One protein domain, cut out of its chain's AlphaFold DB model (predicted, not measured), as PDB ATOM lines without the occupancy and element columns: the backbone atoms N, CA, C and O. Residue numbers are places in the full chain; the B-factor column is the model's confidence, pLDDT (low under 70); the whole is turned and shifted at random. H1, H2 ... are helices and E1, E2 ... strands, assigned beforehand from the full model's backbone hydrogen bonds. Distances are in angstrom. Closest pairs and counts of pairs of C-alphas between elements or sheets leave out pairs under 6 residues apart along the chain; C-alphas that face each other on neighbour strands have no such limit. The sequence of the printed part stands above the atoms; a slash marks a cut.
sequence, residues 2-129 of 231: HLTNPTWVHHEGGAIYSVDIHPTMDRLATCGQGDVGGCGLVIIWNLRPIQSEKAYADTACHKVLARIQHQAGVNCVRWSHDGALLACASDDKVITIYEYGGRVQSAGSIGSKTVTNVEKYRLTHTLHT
ATOM      1  N   HIS A   2     224.805 213.580 203.568       59.97
ATOM      2  CA  HIS A   2     224.051 212.877 204.607       59.97
ATOM      3  C   HIS A   2     224.955 211.766 205.136       59.97
ATOM      4  O   HIS A   2     225.306 210.856 204.389       59.97
ATOM      5  N   LEU A   3     225.429 211.914 206.370       66.31
ATOM      6  CA  LEU A   3     226.216 210.893 207.047       66.31
ATOM      7  C   LEU A   3     225.237 209.978 207.769       66.31
ATOM      8  O   LEU A   3     224.453 210.447 208.595       66.31
ATOM      9  N   THR A   4     225.275 208.684 207.461       72.69
ATOM     10  CA  THR A   4     224.586 207.713 208.312       72.69
ATOM     11  C   THR A   4     225.352 207.602 209.634       72.69
ATOM     12  O   THR A   4     226.551 207.871 209.675       72.69
ATOM     13  N   ASN A   5     224.676 207.262 210.736       75.75
ATOM     14  CA  ASN A   5     225.335 206.998 212.019       75.75
ATOM     15  C   ASN A   5     225.563 205.480 212.158       75.75
ATOM     16  O   ASN A   5     224.643 204.767 212.575       75.75
ATOM     17  N   PRO A   6     226.719 204.937 211.725       81.50
ATOM     18  CA  PRO A   6     226.915 203.498 211.650       81.50
ATOM     19  C   PRO A   6     227.095 202.885 213.042       81.50
ATOM     20  O   PRO A   6     228.107 203.085 213.700       81.50
ATOM     21  N   THR A   7     226.161 202.031 213.461       87.00
ATOM     22  CA  THR A   7     226.286 201.233 214.699       87.00
ATOM     23  C   THR A   7     227.216 200.021 214.552       87.00
ATOM     24  O   THR A   7     227.525 199.328 215.518       87.00
ATOM     25  N   TRP A   8     227.672 199.740 213.330       88.88
ATOM     26  CA  TRP A   8     228.434 198.542 212.977       88.88
ATOM     27  C   TRP A   8     229.956 198.744 212.966       88.88
ATOM     28  O   TRP A   8     230.675 197.772 212.766       88.88
ATOM     29  N   VAL A   9     230.454 199.965 213.191       92.00
ATOM     30  CA  VAL A   9     231.893 200.231 213.362       92.00
ATOM     31  C   VAL A   9     232.245 200.052 214.838       92.00
ATOM     32  O   VAL A   9     232.107 200.974 215.637       92.00
ATOM     33  N   HIS A  10     232.656 198.845 215.213       91.38
ATOM     34  CA  HIS A  10     233.055 198.500 216.580       91.38
ATOM     35  C   HIS A  10     234.035 197.319 216.582       91.38
ATOM     36  O   HIS A  10     234.167 196.604 215.589       91.38
ATOM     37  N   HIS A  11     234.730 197.104 217.698       90.19
ATOM     38  CA  HIS A  11     235.479 195.870 217.949       90.19
ATOM     39  C   HIS A  11     234.630 194.979 218.859       90.19
ATOM     40  O   HIS A  11     234.122 195.437 219.881       90.19
ATOM     41  N   GLU A  12     234.416 193.721 218.475       82.75
ATOM     42  CA  GLU A  12     233.736 192.752 219.340       82.75
ATOM     43  C   GLU A  12     234.685 192.395 220.495       82.75
ATOM     44  O   GLU A  12     235.729 191.798 220.269       82.75
ATOM     45  N   GLY A  13     234.352 192.792 221.728       74.56
ATOM     46  CA  GLY A  13     235.112 192.406 222.927       74.56
ATOM     47  C   GLY A  13     236.280 193.318 223.330       74.56
ATOM     48  O   GLY A  13     236.884 193.065 224.369       74.56
ATOM     49  N   GLY A  14     236.560 194.399 222.593       82.31
ATOM     50  CA  GLY A  14     237.674 195.309 222.886       82.31
ATOM     51  C   GLY A  14     237.374 196.780 222.597       82.31
ATOM     52  O   GLY A  14     236.441 197.121 221.868       82.31
ATOM     53  N   ALA A  15     238.155 197.676 223.203       90.81
ATOM     54  CA  ALA A  15     238.048 199.113 222.975       90.81
ATOM     55  C   ALA A  15     238.848 199.538 221.735       90.81
ATOM     56  O   ALA A  15     239.947 199.040 221.498       90.81
ATOM     57  N   ILE A  16     238.312 200.503 220.986       95.50
ATOM     58  CA  ILE A  16     239.035 201.189 219.909       95.50
ATOM     59  C   ILE A  16     239.900 202.283 220.538       95.50
ATOM     60  O   ILE A  16     239.384 203.149 221.243       95.50
ATOM     61  N   TYR A  17     241.202 202.257 220.260       96.88
ATOM     62  CA  TYR A  17     242.172 203.231 220.771       96.88
ATOM     63  C   TYR A  17     242.500 204.318 219.755       96.88
ATOM     64  O   TYR A  17     242.713 205.471 220.126       96.88
ATOM     65  N   SER A  18     242.503 203.971 218.468       98.44
ATOM     66  CA  SER A  18     242.813 204.916 217.404       98.44
ATOM     67  C   SER A  18     242.033 204.603 216.137       98.44
ATOM     68  O   SER A  18     241.642 203.464 215.867       98.44
ATOM     69  N   VAL A  19     241.795 205.658 215.370       98.19
ATOM     70  CA  VAL A  19     241.121 205.619 214.080       98.19
ATOM     71  C   VAL A  19     241.891 206.481 213.096       98.19
ATOM     72  O   VAL A  19     242.501 207.472 213.499       98.19
ATOM     73  N   ASP A  20     241.842 206.118 211.821       98.56
ATOM     74  CA  ASP A  20     242.363 206.955 210.746       98.56
ATOM     75  C   ASP A  20     241.637 206.698 209.422       98.56
ATOM     76  O   ASP A  20     241.217 205.574 209.134       98.56
ATOM     77  N   ILE A  21     241.471 207.736 208.609       98.00
ATOM     78  CA  ILE A  21     240.762 207.661 207.328       98.00
ATOM     79  C   ILE A  21     241.790 207.628 206.204       98.00
ATOM     80  O   ILE A  21     242.677 208.470 206.131       98.00
ATOM     81  N   HIS A  22     241.651 206.661 205.299       98.25
ATOM     82  CA  HIS A  22     242.535 206.564 204.143       98.25
ATOM     83  C   HIS A  22     242.404 207.825 203.263       98.25
ATOM     84  O   HIS A  22     241.276 208.285 203.064       98.25
ATOM     85  N   PRO A  23     243.491 208.366 202.677       96.81
ATOM     86  CA  PRO A  23     243.464 209.631 201.928       96.81
ATOM     87  C   PRO A  23     242.427 209.712 200.793       96.81
ATOM     88  O   PRO A  23     241.909 210.786 200.495       96.81
ATOM     89  N   THR A  24     242.072 208.580 200.179       96.50
ATOM     90  CA  THR A  24     241.019 208.493 199.145       96.50
ATOM     91  C   THR A  24     239.588 208.497 199.694       96.50
ATOM     92  O   THR A  24     238.643 208.453 198.910       96.50
ATOM     93  N   MET A  25     239.404 208.556 201.017       95.62
ATOM     94  CA  MET A  25     238.109 208.628 201.708       95.62
ATOM     95  C   MET A  25     237.179 207.427 201.459       95.62
ATOM     96  O   MET A  25     235.967 207.525 201.646       95.62
ATOM     97  N   ASP A  26     237.721 206.278 201.057       95.19
ATOM     98  CA  ASP A  26     236.979 205.032 200.814       95.19
ATOM     99  C   ASP A  26     237.116 204.017 201.962       95.19
ATOM    100  O   ASP A  26     236.310 203.085 202.058       95.19
ATOM    101  N   ARG A  27     238.102 204.205 202.848       97.50
ATOM    102  CA  ARG A  27     238.402 203.315 203.974       97.50
ATOM    103  C   ARG A  27     238.572 204.063 205.279       97.50
ATOM    104  O   ARG A  27     239.149 205.146 205.319       97.50
ATOM    105  N   LEU A  28     238.155 203.408 206.351       97.56
ATOM    106  CA  LEU A  28     238.445 203.789 207.725       97.56
ATOM    107  C   LEU A  28     239.237 202.648 208.358       97.56
ATOM    108  O   LEU A  28     238.808 201.500 208.293       97.56
ATOM    109  N   ALA A  29     240.380 202.942 208.960       98.56
ATOM    110  CA  ALA A  29     241.096 202.016 209.821       98.56
ATOM    111  C   ALA A  29     240.711 202.293 211.275       98.56
ATOM    112  O   ALA A  29     240.657 203.447 211.698       98.56
ATOM    113  N   THR A  30     240.458 201.241 212.047       98.31
ATOM    114  CA  THR A  30     240.376 201.327 213.509       98.31
ATOM    115  C   THR A  30     241.294 200.288 214.123       98.31
ATOM    116  O   THR A  30     241.410 199.178 213.600       98.31
ATOM    117  N   CYS A  31     241.941 200.629 215.231       98.00
ATOM    118  CA  CYS A  31     242.777 199.699 215.974       98.00
ATOM    119  C   CYS A  31     242.484 199.745 217.471       98.00
ATOM    120  O   CYS A  31     241.946 200.730 217.983       98.00
ATOM    121  N   GLY A  32     242.830 198.666 218.160       95.88
ATOM    122  CA  GLY A  32     242.622 198.550 219.592       95.88
ATOM    123  C   GLY A  32     242.904 197.150 220.110       95.88
ATOM    124  O   GLY A  32     243.687 196.397 219.519       95.88
ATOM    125  N   GLN A  33     242.253 196.816 221.217       92.12
ATOM    126  CA  GLN A  33     242.296 195.485 221.811       92.12
ATOM    127  C   GLN A  33     241.373 194.523 221.046       92.12
ATOM    128  O   GLN A  33     240.280 194.905 220.632       92.12
ATOM    129  N   GLY A  34     241.818 193.285 220.848       84.00
ATOM    130  CA  GLY A  34     241.013 192.223 220.251       84.00
ATOM    131  C   GLY A  34     240.101 191.512 221.256       84.00
ATOM    132  O   GLY A  34     240.000 191.887 222.422       84.00
ATOM    133  N   ASP A  35     239.438 190.462 220.778       77.50
ATOM    134  CA  ASP A  35     238.459 189.643 221.503       77.50
ATOM    135  C   ASP A  35     239.095 188.675 222.514       77.50
ATOM    136  O   ASP A  35     238.467 188.286 223.502       77.50
ATOM    137  N   VAL A  36     240.358 188.302 222.297       74.88
ATOM    138  CA  VAL A  36     241.149 187.491 223.229       74.88
ATOM    139  C   VAL A  36     241.997 188.406 224.114       74.88
ATOM    140  O   VAL A  36     242.702 189.288 223.628       74.88
ATOM    141  N   GLY A  37     241.953 188.200 225.434       71.31
ATOM    142  CA  GLY A  37     242.679 189.026 226.403       71.31
ATOM    143  C   GLY A  37     244.158 189.206 226.038       71.31
ATOM    144  O   GLY A  37     244.903 188.233 225.965       71.31
ATOM    145  N   GLY A  38     244.565 190.456 225.808       76.00
ATOM    146  CA  GLY A  38     245.935 190.837 225.464       76.00
ATOM    147  C   GLY A  38     246.243 190.922 223.966       76.00
ATOM    148  O   GLY A  38     247.222 191.572 223.628       76.00
ATOM    149  N   CYS A  39     245.430 190.352 223.069       89.75
ATOM    150  CA  CYS A  39     245.649 190.504 221.627       89.75
ATOM    151  C   CYS A  39     245.179 191.876 221.125       89.75
ATOM    152  O   CYS A  39     244.371 192.551 221.770       89.75
ATOM    153  N   GLY A  40     245.683 192.292 219.967       93.44
ATOM    154  CA  GLY A  40     245.259 193.519 219.301       93.44
ATOM    155  C   GLY A  40     244.574 193.235 217.980       93.44
ATOM    156  O   GLY A  40     244.801 192.206 217.345       93.44
ATOM    157  N   LEU A  41     243.751 194.177 217.542       95.31
ATOM    158  CA  LEU A  41     243.003 194.058 216.303       95.31
ATOM    159  C   LEU A  41     243.088 195.360 215.518       95.31
ATOM    160  O   LEU A  41     242.911 196.445 216.067       95.31
ATOM    161  N   VAL A  42     243.315 195.242 214.211       97.44
ATOM    162  CA  VAL A  42     243.114 196.325 213.245       97.44
ATOM    163  C   VAL A  42     242.006 195.907 212.287       97.44
ATOM    164  O   VAL A  42     242.047 194.815 211.716       97.44
ATOM    165  N   ILE A  43     241.009 196.770 212.099       97.19
ATOM    166  CA  ILE A  43     239.916 196.552 211.149       97.19
ATOM    167  C   ILE A  43     239.933 197.660 210.104       97.19
ATOM    168  O   ILE A  43     239.954 198.844 210.439       97.19
ATOM    169  N   ILE A  44     239.889 197.259 208.835       98.06
ATOM    170  CA  ILE A  44     239.685 198.154 207.699       98.06
ATOM    171  C   ILE A  44     238.217 198.079 207.299       98.06
ATOM    172  O   ILE A  44     237.720 197.030 206.885       98.06
ATOM    173  N   TRP A  45     237.524 199.198 207.435       97.25
ATOM    174  CA  TRP A  45     236.110 199.366 207.139       97.25
ATOM    175  C   TRP A  45     235.927 200.037 205.784       97.25
ATOM    176  O   TRP A  45     236.695 200.917 205.403       97.25
ATOM    177  N   ASN A  46     234.867 199.662 205.077       95.69
ATOM    178  CA  ASN A  46     234.431 200.330 203.858       95.69
ATOM    179  C   ASN A  46     233.630 201.580 204.243       95.69
ATOM    180  O   ASN A  46     232.588 201.464 204.889       95.69
ATOM    181  N   LEU A  47     234.077 202.766 203.833       94.81
ATOM    182  CA  LEU A  47     233.362 204.017 204.110       94.81
ATOM    183  C   LEU A  47     232.151 204.231 203.192       94.81
ATOM    184  O   LEU A  47     231.272 205.022 203.531       94.81
ATOM    185  N   ARG A  48     232.039 203.522 202.058       93.50
ATOM    186  CA  ARG A  48     230.945 203.755 201.094       93.50
ATOM    187  C   ARG A  48     229.542 203.594 201.709       93.50
ATOM    188  O   ARG A  48     228.719 204.477 201.480       93.50
ATOM    189  N   PRO A  49     229.246 202.557 202.525       92.50
ATOM    190  CA  PRO A  49     227.986 202.454 203.271       92.50
ATOM    191  C   PRO A  49     227.713 203.602 204.253       92.50
ATOM    192  O   PRO A  49     226.565 203.836 204.611       92.50
ATOM    193  N   ILE A  50     228.741 204.317 204.715       90.31
ATOM    194  CA  ILE A  50     228.578 205.471 205.616       90.31
ATOM    195  C   ILE A  50     228.185 206.714 204.809       90.31
ATOM    196  O   ILE A  50     227.380 207.531 205.255       90.31
ATOM    197  N   GLN A  51     228.721 206.820 203.594       90.50
ATOM    198  CA  GLN A  51     228.544 207.950 202.683       90.50
ATOM    199  C   GLN A  51     227.297 207.838 201.787       90.50
ATOM    200  O   GLN A  51     226.917 208.820 201.151       90.50
ATOM    201  N   SER A  52     226.676 206.655 201.683       89.56
ATOM    202  CA  SER A  52     225.555 206.400 200.769       89.56
ATOM    203  C   SER A  52     224.568 205.366 201.314       89.56
ATOM    204  O   SER A  52     224.918 204.205 201.511       89.56
ATOM    205  N   GLU A  53     223.296 205.754 201.439       88.00
ATOM    206  CA  GLU A  53     222.196 204.851 201.822       88.00
ATOM    207  C   GLU A  53     222.006 203.698 200.832       88.00
ATOM    208  O   GLU A  53     221.756 202.563 201.234       88.00
ATOM    209  N   LYS A  54     222.200 203.955 199.531       91.31
ATOM    210  CA  LYS A  54     222.161 202.905 198.505       91.31
ATOM    211  C   LYS A  54     223.248 201.860 198.755       91.31
ATOM    212  O   LYS A  54     222.965 200.670 198.705       91.31
ATOM    213  N   ALA A  55     224.475 202.299 199.043       90.62
ATOM    214  CA  ALA A  55     225.573 201.389 199.370       90.62
ATOM    215  C   ALA A  55     225.380 200.706 200.733       90.62
ATOM    216  O   ALA A  55     225.893 199.612 200.937       90.62
ATOM    217  N   TYR A  56     224.658 201.337 201.661       88.75
ATOM    218  CA  TYR A  56     224.294 200.748 202.948       88.75
ATOM    219  C   TYR A  56     223.262 199.621 202.817       88.75
ATOM    220  O   TYR A  56     223.375 198.609 203.511       88.75
ATOM    221  N   ALA A  57     222.279 199.793 201.930       89.19
ATOM    222  CA  ALA A  57     221.242 198.804 201.641       89.19
ATOM    223  C   ALA A  57     221.729 197.653 200.737       89.19
ATOM    224  O   ALA A  57     221.089 196.604 200.682       89.19
ATOM    225  N   ASP A  58     222.847 197.837 200.032       90.81
ATOM    226  CA  ASP A  58     223.435 196.834 199.147       90.81
ATOM    227  C   ASP A  58     224.139 195.720 199.940       90.81
ATOM    228  O   ASP A  58     225.191 195.921 200.550       90.81
ATOM    229  N   THR A  59     223.580 194.510 199.894       87.06
ATOM    230  CA  THR A  59     224.119 193.332 200.587       87.06
ATOM    231  C   THR A  59     225.437 192.826 199.999       87.06
ATOM    232  O   THR A  59     226.178 192.140 200.701       87.06
ATOM    233  N   ALA A  60     225.775 193.189 198.756       88.25
ATOM    234  CA  ALA A  60     227.079 192.906 198.157       88.25
ATOM    235  C   ALA A  60     228.163 193.908 198.605       88.25
ATOM    236  O   ALA A  60     229.359 193.704 198.368       88.25
ATOM    237  N   CYS A  61     227.776 195.002 199.269       89.56
ATOM    238  CA  CYS A  61     228.699 196.003 199.777       89.56
ATOM    239  C   CYS A  61     229.236 195.596 201.158       89.56
ATOM    240  O   CYS A  61     228.668 195.910 202.206       89.56
ATOM    241  N   HIS A  62     230.375 194.902 201.168       91.00
ATOM    242  CA  HIS A  62     231.047 194.508 202.407       91.00
ATOM    243  C   HIS A  62     231.402 195.731 203.268       91.00
ATOM    244  O   HIS A  62     232.093 196.641 202.808       91.00
ATOM    245  N   LYS A  63     230.936 195.737 204.524       92.69
ATOM    246  CA  LYS A  63     231.222 196.779 205.529       92.69
ATOM    247  C   LYS A  63     232.617 196.634 206.142       92.69
ATOM    248  O   LYS A  63     233.296 197.630 206.365       92.69
ATOM    249  N   VAL A  64     233.045 195.393 206.372       93.56
ATOM    250  CA  VAL A  64     234.403 195.037 206.803       93.56
ATOM    251  C   VAL A  64     235.180 194.573 205.580       93.56
ATOM    252  O   VAL A  64     234.736 193.662 204.882       93.56
ATOM    253  N   LEU A  65     236.321 195.200 205.318       95.56
ATOM    254  CA  LEU A  65     237.199 194.859 204.202       95.56
ATOM    255  C   LEU A  65     238.308 193.896 204.629       95.56
ATOM    256  O   LEU A  65     238.561 192.897 203.951       95.56
ATOM    257  N   ALA A  66     238.923 194.166 205.781       95.56
ATOM    258  CA  ALA A  66     239.952 193.318 206.363       95.56
ATOM    259  C   ALA A  66     239.956 193.394 207.896       95.56
ATOM    260  O   ALA A  66     239.701 194.447 208.476       95.56
ATOM    261  N   ARG A  67     240.299 192.279 208.538       94.50
ATOM    262  CA  ARG A  67     240.684 192.147 209.944       94.50
ATOM    263  C   ARG A  67     242.128 191.646 209.995       94.50
ATOM    264  O   ARG A  67     242.444 190.635 209.361       94.50
ATOM    265  N   ILE A  68     242.988 192.349 210.722       95.12
ATOM    266  CA  ILE A  68     244.411 192.040 210.889       95.12
ATOM    267  C   ILE A  68     244.647 191.815 212.383       95.12
ATOM    268  O   ILE A  68     244.480 192.733 213.184       95.12
ATOM    269  N   GLN A  69     244.985 190.580 212.748       93.81
ATOM    270  CA  GLN A  69     245.212 190.184 214.137       93.81
ATOM    271  C   GLN A  69     246.651 190.488 214.556       93.81
ATOM    272  O   GLN A  69     247.589 190.208 213.808       93.81
ATOM    273  N   HIS A  70     246.809 191.033 215.757       94.56
ATOM    274  CA  HIS A  70     248.088 191.345 216.386       94.56
ATOM    275  C   HIS A  70     248.237 190.557 217.689       94.56
ATOM    276  O   HIS A  70     247.259 190.260 218.373       94.56
ATOM    277  N   GLN A  71     249.478 190.227 218.051       92.56
ATOM    278  CA  GLN A  71     249.767 189.483 219.281       92.56
ATOM    279  C   GLN A  71     249.563 190.323 220.547       92.56
ATOM    280  O   GLN A  71     249.315 189.757 221.606       92.56
ATOM    281  N   ALA A  72     249.638 191.649 220.420       94.75
ATOM    282  CA  ALA A  72     249.465 192.607 221.499       94.75
ATOM    283  C   ALA A  72     248.535 193.756 221.078       94.75
ATOM    284  O   ALA A  72     248.319 193.968 219.880       94.75
ATOM    285  N   GLY A  73     248.000 194.499 222.052       95.94
ATOM    286  CA  GLY A  73     247.136 195.661 221.822       95.94
ATOM    287  C   GLY A  73     247.753 196.668 220.848       95.94
ATOM    288  O   GLY A  73     248.961 196.915 220.873       95.94
ATOM    289  N   VAL A  74     246.939 197.227 219.946       98.00
ATOM    290  CA  VAL A  74     247.396 198.213 218.951       98.00
ATOM    291  C   VAL A  74     246.925 199.604 219.360       98.00
ATOM    292  O   VAL A  74     245.740 199.923 219.265       98.00
ATOM    293  N   ASN A  75     247.866 200.435 219.794       98.12
ATOM    294  CA  ASN A  75     247.620 201.752 220.378       98.12
ATOM    295  C   ASN A  75     247.303 202.821 219.331       98.12
ATOM    296  O   ASN A  75     246.466 203.692 219.566       98.12
ATOM    297  N   CYS A  76     247.958 202.767 218.169       98.75
ATOM    298  CA  CYS A  76     247.775 203.760 217.115       98.75
ATOM    299  C   CYS A  76     247.834 203.134 215.723       98.75
ATOM    300  O   CYS A  76     248.668 202.265 215.476       98.75
ATOM    301  N   VAL A  77     246.986 203.623 214.813       98.81
ATOM    302  CA  VAL A  77     246.985 203.268 213.393       98.81
ATOM    303  C   VAL A  77     246.993 204.531 212.533       98.81
ATOM    304  O   VAL A  77     246.216 205.448 212.799       98.81
ATOM    305  N   ARG A  78     247.863 204.589 211.518       98.81
ATOM    306  CA  ARG A  78     247.954 205.713 210.570       98.81
ATOM    307  C   ARG A  78     248.269 205.271 209.151       98.81
ATOM    308  O   ARG A  78     249.244 204.549 208.925       98.81
ATOM    309  N   TRP A  79     247.492 205.756 208.195       98.69
ATOM    310  CA  TRP A  79     247.822 205.705 206.779       98.69
ATOM    311  C   TRP A  79     248.960 206.668 206.466       98.69
ATOM    312  O   TRP A  79     249.033 207.770 207.009       98.69
ATOM    313  N   SER A  80     249.848 206.263 205.562       98.25
ATOM    314  CA  SER A  80     250.774 207.196 204.936       98.25
ATOM    315  C   SER A  80     249.999 208.239 204.143       98.25
ATOM    316  O   SER A  80     248.874 208.003 203.700       98.25
ATOM    317  N   HIS A  81     250.613 209.402 203.931       94.12
ATOM    318  CA  HIS A  81     249.976 210.514 203.226       94.12
ATOM    319  C   HIS A  81     249.479 210.142 201.814       94.12
ATOM    320  O   HIS A  81     248.455 210.642 201.359       94.12
ATOM    321  N   ASP A  82     250.179 209.230 201.133       95.25
ATOM    322  CA  ASP A  82     249.798 208.690 199.822       95.25
ATOM    323  C   ASP A  82     248.842 207.480 199.896       95.25
ATOM    324  O   ASP A  82     248.399 206.982 198.862       95.25
ATOM    325  N   GLY A  83     248.518 206.998 201.100       96.62
ATOM    326  CA  GLY A  83     247.670 205.831 201.349       96.62
ATOM    327  C   GLY A  83     248.330 204.481 201.045       96.62
ATOM    328  O   GLY A  83     247.708 203.437 201.226       96.62
ATOM    329  N   ALA A  84     249.589 204.461 200.599       96.88
ATOM    330  CA  ALA A  84     250.257 203.223 200.200       96.88
ATOM    331  C   ALA A  84     250.540 202.286 201.388       96.88
ATOM    332  O   ALA A  84     250.519 201.062 201.237       96.88
ATOM    333  N   LEU A  85     250.800 202.855 202.568       98.50
ATOM    334  CA  LEU A  85     251.218 202.130 203.761       98.50
ATOM    335  C   LEU A  85     250.288 202.407 204.942       98.50
ATOM    336  O   LEU A  85     249.783 203.511 205.113       98.50
ATOM    337  N   LEU A  86     250.127 201.407 205.801       98.81
ATOM    338  CA  LEU A  86     249.437 201.500 207.083       98.81
ATOM    339  C   LEU A  86     250.425 201.175 208.201       98.81
ATOM    340  O   LEU A  86     250.946 200.062 208.253       98.81
ATOM    341  N   ALA A  87     250.682 202.130 209.087       98.88
ATOM    342  CA  ALA A  87     251.522 201.940 210.259       98.88
ATOM    343  C   ALA A  87     250.674 201.645 211.496       98.88
ATOM    344  O   ALA A  87     249.673 202.321 211.733       98.88
ATOM    345  N   CYS A  88     251.114 200.681 212.302       98.81
ATOM    346  CA  CYS A  88     250.462 200.277 213.543       98.81
ATOM    347  C   CYS A  88     251.484 200.245 214.687       98.81
ATOM    348  O   CYS A  88     252.462 199.503 214.602       98.81
ATOM    349  N   ALA A  89     251.249 201.013 215.751       98.69
ATOM    350  CA  ALA A  89     252.038 201.019 216.987       98.69
ATOM    351  C   ALA A  89     251.392 200.109 218.042       98.69
ATOM    352  O   ALA A  89     250.174 200.170 218.214       98.69
ATOM    353  N   SER A  90     252.176 199.282 218.737       97.75
ATOM    354  CA  SER A  90     251.637 198.236 219.613       97.75
ATOM    355  C   SER A  90     252.379 198.090 220.950       97.75
ATOM    356  O   SER A  90     253.509 198.559 221.128       97.75
ATOM    357  N   ASP A  91     251.703 197.449 221.907       97.19
ATOM    358  CA  ASP A  91     252.214 197.118 223.243       97.19
ATOM    359  C   ASP A  91     253.389 196.127 223.212       97.19
ATOM    360  O   ASP A  91     254.224 196.110 224.114       97.19
ATOM    361  N   ASP A  92     253.529 195.344 222.140       96.44
ATOM    362  CA  ASP A  92     254.693 194.475 221.904       96.44
ATOM    363  C   ASP A  92     255.966 195.248 221.507       96.44
ATOM    364  O   ASP A  92     256.981 194.642 221.155       96.44
ATOM    365  N   LYS A  93     255.943 196.583 221.657       98.12
ATOM    366  CA  LYS A  93     257.088 197.500 221.529       98.12
ATOM    367  C   LYS A  93     257.553 197.697 220.090       98.12
ATOM    368  O   LYS A  93     258.610 198.289 219.855       98.12
ATOM    369  N   VAL A  94     256.767 197.235 219.117       98.12
ATOM    370  CA  VAL A  94     257.089 197.387 217.699       98.12
ATOM    371  C   VAL A  94     256.125 198.317 216.979       98.12
ATOM    372  O   VAL A  94     255.000 198.585 217.408       98.12
ATOM    373  N   ILE A  95     256.589 198.796 215.825       98.81
ATOM    374  CA  ILE A  95     255.713 199.332 214.785       98.81
ATOM    375  C   ILE A  95     255.675 198.337 213.636       98.81
ATOM    376  O   ILE A  95     256.719 197.911 213.142       98.81
ATOM    377  N   THR A  96     254.480 197.986 213.186       98.81
ATOM    378  CA  THR A  96     254.273 197.139 212.005       98.81
ATOM    379  C   THR A  96     253.761 197.982 210.847       98.81
ATOM    380  O   THR A  96     252.942 198.878 211.039       98.81
ATOM    381  N   ILE A  97     254.272 197.715 209.644       98.81
ATOM    382  CA  ILE A  97     253.930 198.455 208.426       98.81
ATOM    383  C   ILE A  97     253.295 197.502 207.422       98.81
ATOM    384  O   ILE A  97     253.933 196.541 206.981       98.81
ATOM    385  N   TYR A  98     252.067 197.792 207.017       98.81
ATOM    386  CA  TYR A  98     251.312 197.000 206.058       98.81
ATOM    387  C   TYR A  98     251.142 197.731 204.732       98.81
ATOM    388  O   TYR A  98     250.987 198.944 204.698       98.81
ATOM    389  N   GLU A  99     251.108 196.969 203.646       98.38
ATOM    390  CA  GLU A  99     250.778 197.448 202.303       98.38
ATOM    391  C   GLU A  99     249.533 196.716 201.793       98.38
ATOM    392  O   GLU A  99     249.337 195.525 202.079       98.38
ATOM    393  N   TYR A 100     248.684 197.411 201.035       97.19
ATOM    394  CA  TYR A 100     247.527 196.791 200.397       97.19
ATOM    395  C   TYR A 100     247.966 195.769 199.337       97.19
ATOM    396  O   TYR A 100     248.659 196.084 198.376       97.19
ATOM    397  N   GLY A 101     247.532 194.523 199.510       94.19
ATOM    398  CA  GLY A 101     247.886 193.379 198.670       94.19
ATOM    399  C   GLY A 101     246.808 192.966 197.665       94.19
ATOM    400  O   GLY A 101     246.931 191.892 197.078       94.19
ATOM    401  N   GLY A 102     245.750 193.762 197.485       93.31
ATOM    402  CA  GLY A 102     244.659 193.470 196.551       93.31
ATOM    403  C   GLY A 102     243.423 192.820 197.185       93.31
ATOM    404  O   GLY A 102     243.391 192.490 198.374       93.31
ATOM    405  N   ARG A 103     242.382 192.630 196.362       91.06
ATOM    406  CA  ARG A 103     241.150 191.928 196.751       91.06
ATOM    407  C   ARG A 103     241.332 190.416 196.721       91.06
ATOM    408  O   ARG A 103     241.960 189.873 195.815       91.06
ATOM    409  N   VAL A 104     240.718 189.737 197.681       85.50
ATOM    410  CA  VAL A 104     240.668 188.275 197.753       85.50
ATOM    411  C   VAL A 104     239.533 187.789 196.849       85.50
ATOM    412  O   VAL A 104     238.370 188.093 197.096       85.50
ATOM    413  N   GLN A 105     239.866 187.060 195.778       66.06
ATOM    414  CA  GLN A 105     238.888 186.591 194.782       66.06
ATOM    415  C   GLN A 105     238.316 185.188 195.062       66.06
ATOM    416  O   GLN A 105     237.366 184.787 194.396       66.06
ATOM    417  N   SER A 106     238.829 184.446 196.052       56.91
ATOM    418  CA  SER A 106     238.278 183.136 196.427       56.91
ATOM    419  C   SER A 106     238.105 183.002 197.937       56.91
ATOM    420  O   SER A 106     239.087 182.945 198.682       56.91
ATOM    421  N   ALA A 107     236.855 182.887 198.387       48.38
ATOM    422  CA  ALA A 107     236.552 182.329 199.695       48.38
ATOM    423  C   ALA A 107     236.898 180.834 199.651       48.38
ATOM    424  O   ALA A 107     236.215 180.046 198.998       48.38
ATOM    425  N   GLY A 108     237.995 180.441 200.292       46.97
ATOM    426  CA  GLY A 108     238.255 179.032 200.560       46.97
ATOM    427  C   GLY A 108     237.214 178.527 201.555       46.97
ATOM    428  O   GLY A 108     237.377 178.697 202.758       46.97
ATOM    429  N   SER A 109     236.131 177.934 201.059       47.47
ATOM    430  CA  SER A 109     235.137 177.264 201.895       47.47
ATOM    431  C   SER A 109     235.658 175.899 202.327       47.47
ATOM    432  O   SER A 109     235.416 174.910 201.644       47.47
ATOM    433  N   ILE A 110     236.311 175.827 203.488       42.66
ATOM    434  CA  ILE A 110     236.236 174.635 204.343       42.66
ATOM    435  C   ILE A 110     235.982 175.096 205.784       42.66
ATOM    436  O   ILE A 110     236.884 175.506 206.506       42.66
ATOM    437  N   GLY A 111     234.714 175.024 206.194       43.72
ATOM    438  CA  GLY A 111     234.336 174.723 207.578       43.72
ATOM    439  C   GLY A 111     234.493 175.792 208.662       43.72
ATOM    440  O   GLY A 111     234.249 175.461 209.818       43.72
ATOM    441  N   SER A 112     234.838 177.046 208.363       43.28
ATOM    442  CA  SER A 112     234.964 178.073 209.406       43.28
ATOM    443  C   SER A 112     233.913 179.173 209.260       43.28
ATOM    444  O   SER A 112     233.838 179.841 208.232       43.28
ATOM    445  N   LYS A 113     233.107 179.386 210.308       49.31
ATOM    446  CA  LYS A 113     232.216 180.552 210.487       49.31
ATOM    447  C   LYS A 113     233.032 181.839 210.733       49.31
ATOM    448  O   LYS A 113     232.771 182.571 211.681       49.31
ATOM    449  N   THR A 114     234.066 182.091 209.936       55.38
ATOM    450  CA  THR A 114     234.956 183.247 210.077       55.38
ATOM    451  C   THR A 114     234.523 184.368 209.144       55.38
ATOM    452  O   THR A 114     234.215 184.156 207.971       55.38
ATOM    453  N   VAL A 115     234.518 185.595 209.671       61.72
ATOM    454  CA  VAL A 115     234.425 186.815 208.864       61.72
ATOM    455  C   VAL A 115     235.555 186.778 207.840       61.72
ATOM    456  O   VAL A 115     236.731 186.808 208.198       61.72
ATOM    457  N   THR A 116     235.197 186.632 206.566       74.94
ATOM    458  CA  THR A 116     236.166 186.488 205.479       74.94
ATOM    459  C   THR A 116     236.676 187.867 205.076       74.94
ATOM    460  O   THR A 116     235.885 188.740 204.718       74.94
ATOM    461  N   ASN A 117     237.993 188.064 205.116       87.81
ATOM    462  CA  ASN A 117     238.618 189.261 204.559       87.81
ATOM    463  C   ASN A 117     238.403 189.288 203.041       87.81
ATOM    464  O   ASN A 117     238.755 188.334 202.349       87.81
ATOM    465  N   VAL A 118     237.860 190.389 202.521       92.69
ATOM    466  CA  VAL A 118     237.732 190.612 201.068       92.69
ATOM    467  C   VAL A 118     238.946 191.330 200.490       92.69
ATOM    468  O   VAL A 118     239.092 191.439 199.273       92.69
ATOM    469  N   GLU A 119     239.843 191.788 201.356       94.56
ATOM    470  CA  GLU A 119     241.086 192.458 201.014       94.56
ATOM    471  C   GLU A 119     242.250 191.936 201.839       94.56
ATOM    472  O   GLU A 119     242.102 191.532 202.993       94.56
ATOM    473  N   LYS A 120     243.432 191.946 201.227       94.31
ATOM    474  CA  LYS A 120     244.667 191.486 201.847       94.31
ATOM    475  C   LYS A 120     245.546 192.677 202.196       94.31
ATOM    476  O   LYS A 120     245.742 193.565 201.374       94.31
ATOM    477  N   TYR A 121     246.143 192.631 203.380       96.88
ATOM    478  CA  TYR A 121     247.203 193.539 203.804       96.88
ATOM    479  C   TYR A 121     248.444 192.719 204.128       96.88
ATOM    480  O   TYR A 121     248.376 191.740 204.871       96.88
ATOM    481  N   ARG A 122     249.569 193.067 203.509       97.38
ATOM    482  CA  ARG A 122     250.834 192.347 203.650       97.38
ATOM    483  C   ARG A 122     251.728 193.103 204.618       97.38
ATOM    484  O   ARG A 122     252.038 194.262 204.365       97.38
ATOM    485  N   LEU A 123     252.174 192.437 205.681       98.38
ATOM    486  CA  LEU A 123     253.229 192.962 206.543       98.38
ATOM    487  C   LEU A 123     254.510 193.118 205.714       98.38
ATOM    488  O   LEU A 123     254.985 192.160 205.101       98.38
ATOM    489  N   THR A 124     255.034 194.335 205.662       98.25
ATOM    490  CA  THR A 124     256.238 194.685 204.899       98.25
ATOM    491  C   THR A 124     257.437 194.905 205.809       98.25
ATOM    492  O   THR A 124     258.536 194.484 205.463       98.25
ATOM    493  N   HIS A 125     257.219 195.513 206.977       98.56
ATOM    494  CA  HIS A 125     258.271 195.836 207.935       98.56
ATOM    495  C   HIS A 125     257.771 195.687 209.369       98.56
ATOM    496  O   HIS A 125     256.611 195.989 209.662       98.56
ATOM    497  N   THR A 126     258.693 195.321 210.258       98.44
ATOM    498  CA  THR A 126     258.530 195.403 211.712       98.44
ATOM    499  C   THR A 126     259.714 196.176 212.290       98.44
ATOM    500  O   THR A 126     260.868 195.772 212.126       98.44
ATOM    501  N   LEU A 127     259.444 197.309 212.934       98.62
ATOM    502  CA  LEU A 127     260.449 198.246 213.433       98.62
ATOM    503  C   LEU A 127     260.688 198.006 214.931       98.62
ATOM    504  O   LEU A 127     259.797 198.240 215.743       98.62
ATOM    505  N   HIS A 128     261.899 197.562 215.291       95.75
ATOM    506  CA  HIS A 128     262.276 197.132 216.648       95.75
ATOM    507  C   HIS A 128     263.296 198.091 217.285       95.75
ATOM    508  O   HIS A 128     264.482 197.778 217.365       95.75
ATOM    509  N   THR A 129     262.887 199.304 217.666       96.44
ATOM    510  CA  THR A 129     263.798 200.259 218.343       96.44
ATOM    511  C   THR A 129     263.382 200.574 219.774       96.44
ATOM    512  O   THR A 129     264.256 200.770 220.615       96.44
TER     513      THR A 129
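Overview. This is residues 2 to 129 of the 231 residues of a protein of Nippostrongylus brasiliensis (UniProt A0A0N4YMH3). Two four-stranded sheets lie face to face as a sandwich, E1 to E4 in one and E5 to E8 in the other, with E5 close over E1 and E2 and the start of E8 near E4. Two very short helices, H1 and H2, lie beyond one end of the sandwich, and residues 109 to 114 of the E7 to E8 link stick out as a free loop. The printed part has 128 residues with eight named strands and two named helices, in the order E1 E2 E3 H1 H2 E4 E5 E6 E7 E8. The sheets run E1-E2-E3-E4 and E5-E6-E7-E8, both antiparallel, and the class is mostly strand. The whole is compact, with a radius of gyration of the C-alphas of 14.7 A and spans of 46 by 38 by 27 A.

Arrangement. After residues 2 to 15, which hold no named element, E1 (residues 16 to 21), E2 (27 to 33) and E3 (40 to 46) form a meander, each strand the antiparallel neighbour of the one before. N 20 and O 29 are 2.9 A apart between E1 and E2, and N 43 and O 30 2.9 A between E2 and E3. H1 (48 to 51) and H2 (53 to 57) touch only at the corner, the closest C-alphas being those of Pro 49 and Tyr 56, 4.1 A; neither is on a sheet. In H2 the O i to N i+4 pair is within hydrogen-bond range; H1 is too short for one. E4 (64 to 70) is the edge strand beside E3, with N 68 and O 42 2.8 A apart. E5 (74 to 79), E6 (85 to 90), E7 (95 to 103) and E8 (119 to 127) form a second meander, in a strongly twisted sheet. N 78 and O 87 are 2.9 A apart between E5 and E6, N 98 and O 86 2.8 A between E6 and E7, and N 101 and O 120 2.8 A between E7 and E8. Between the sheets, the closest C-alphas of E1 and E5 are those of Ser 18 and Cys 76, 5.1 A, and of E4 and E8 those of Ala 66 and Glu 119, 5.5 A.

Along the chain. E1 begins at C-alpha 16, (239.035, 201.189, 219.909). E2 is 19.9 A long, E3 20.1 A, E4 17.1 A, E7 24.3 A and E8 23.7 A. E8 ends at C-alpha 127, (260.449, 198.246, 213.433).

Size, cuts and confidence. The C-alphas farthest apart, of Lys 54 and Thr 129, are 46.2 A apart. The printed part has no cut, and the link E7 to E8, 15 residues, is long. The mean pLDDT of the printed part is 89.1; residues 2 to 3 and 105 to 115 are under 70.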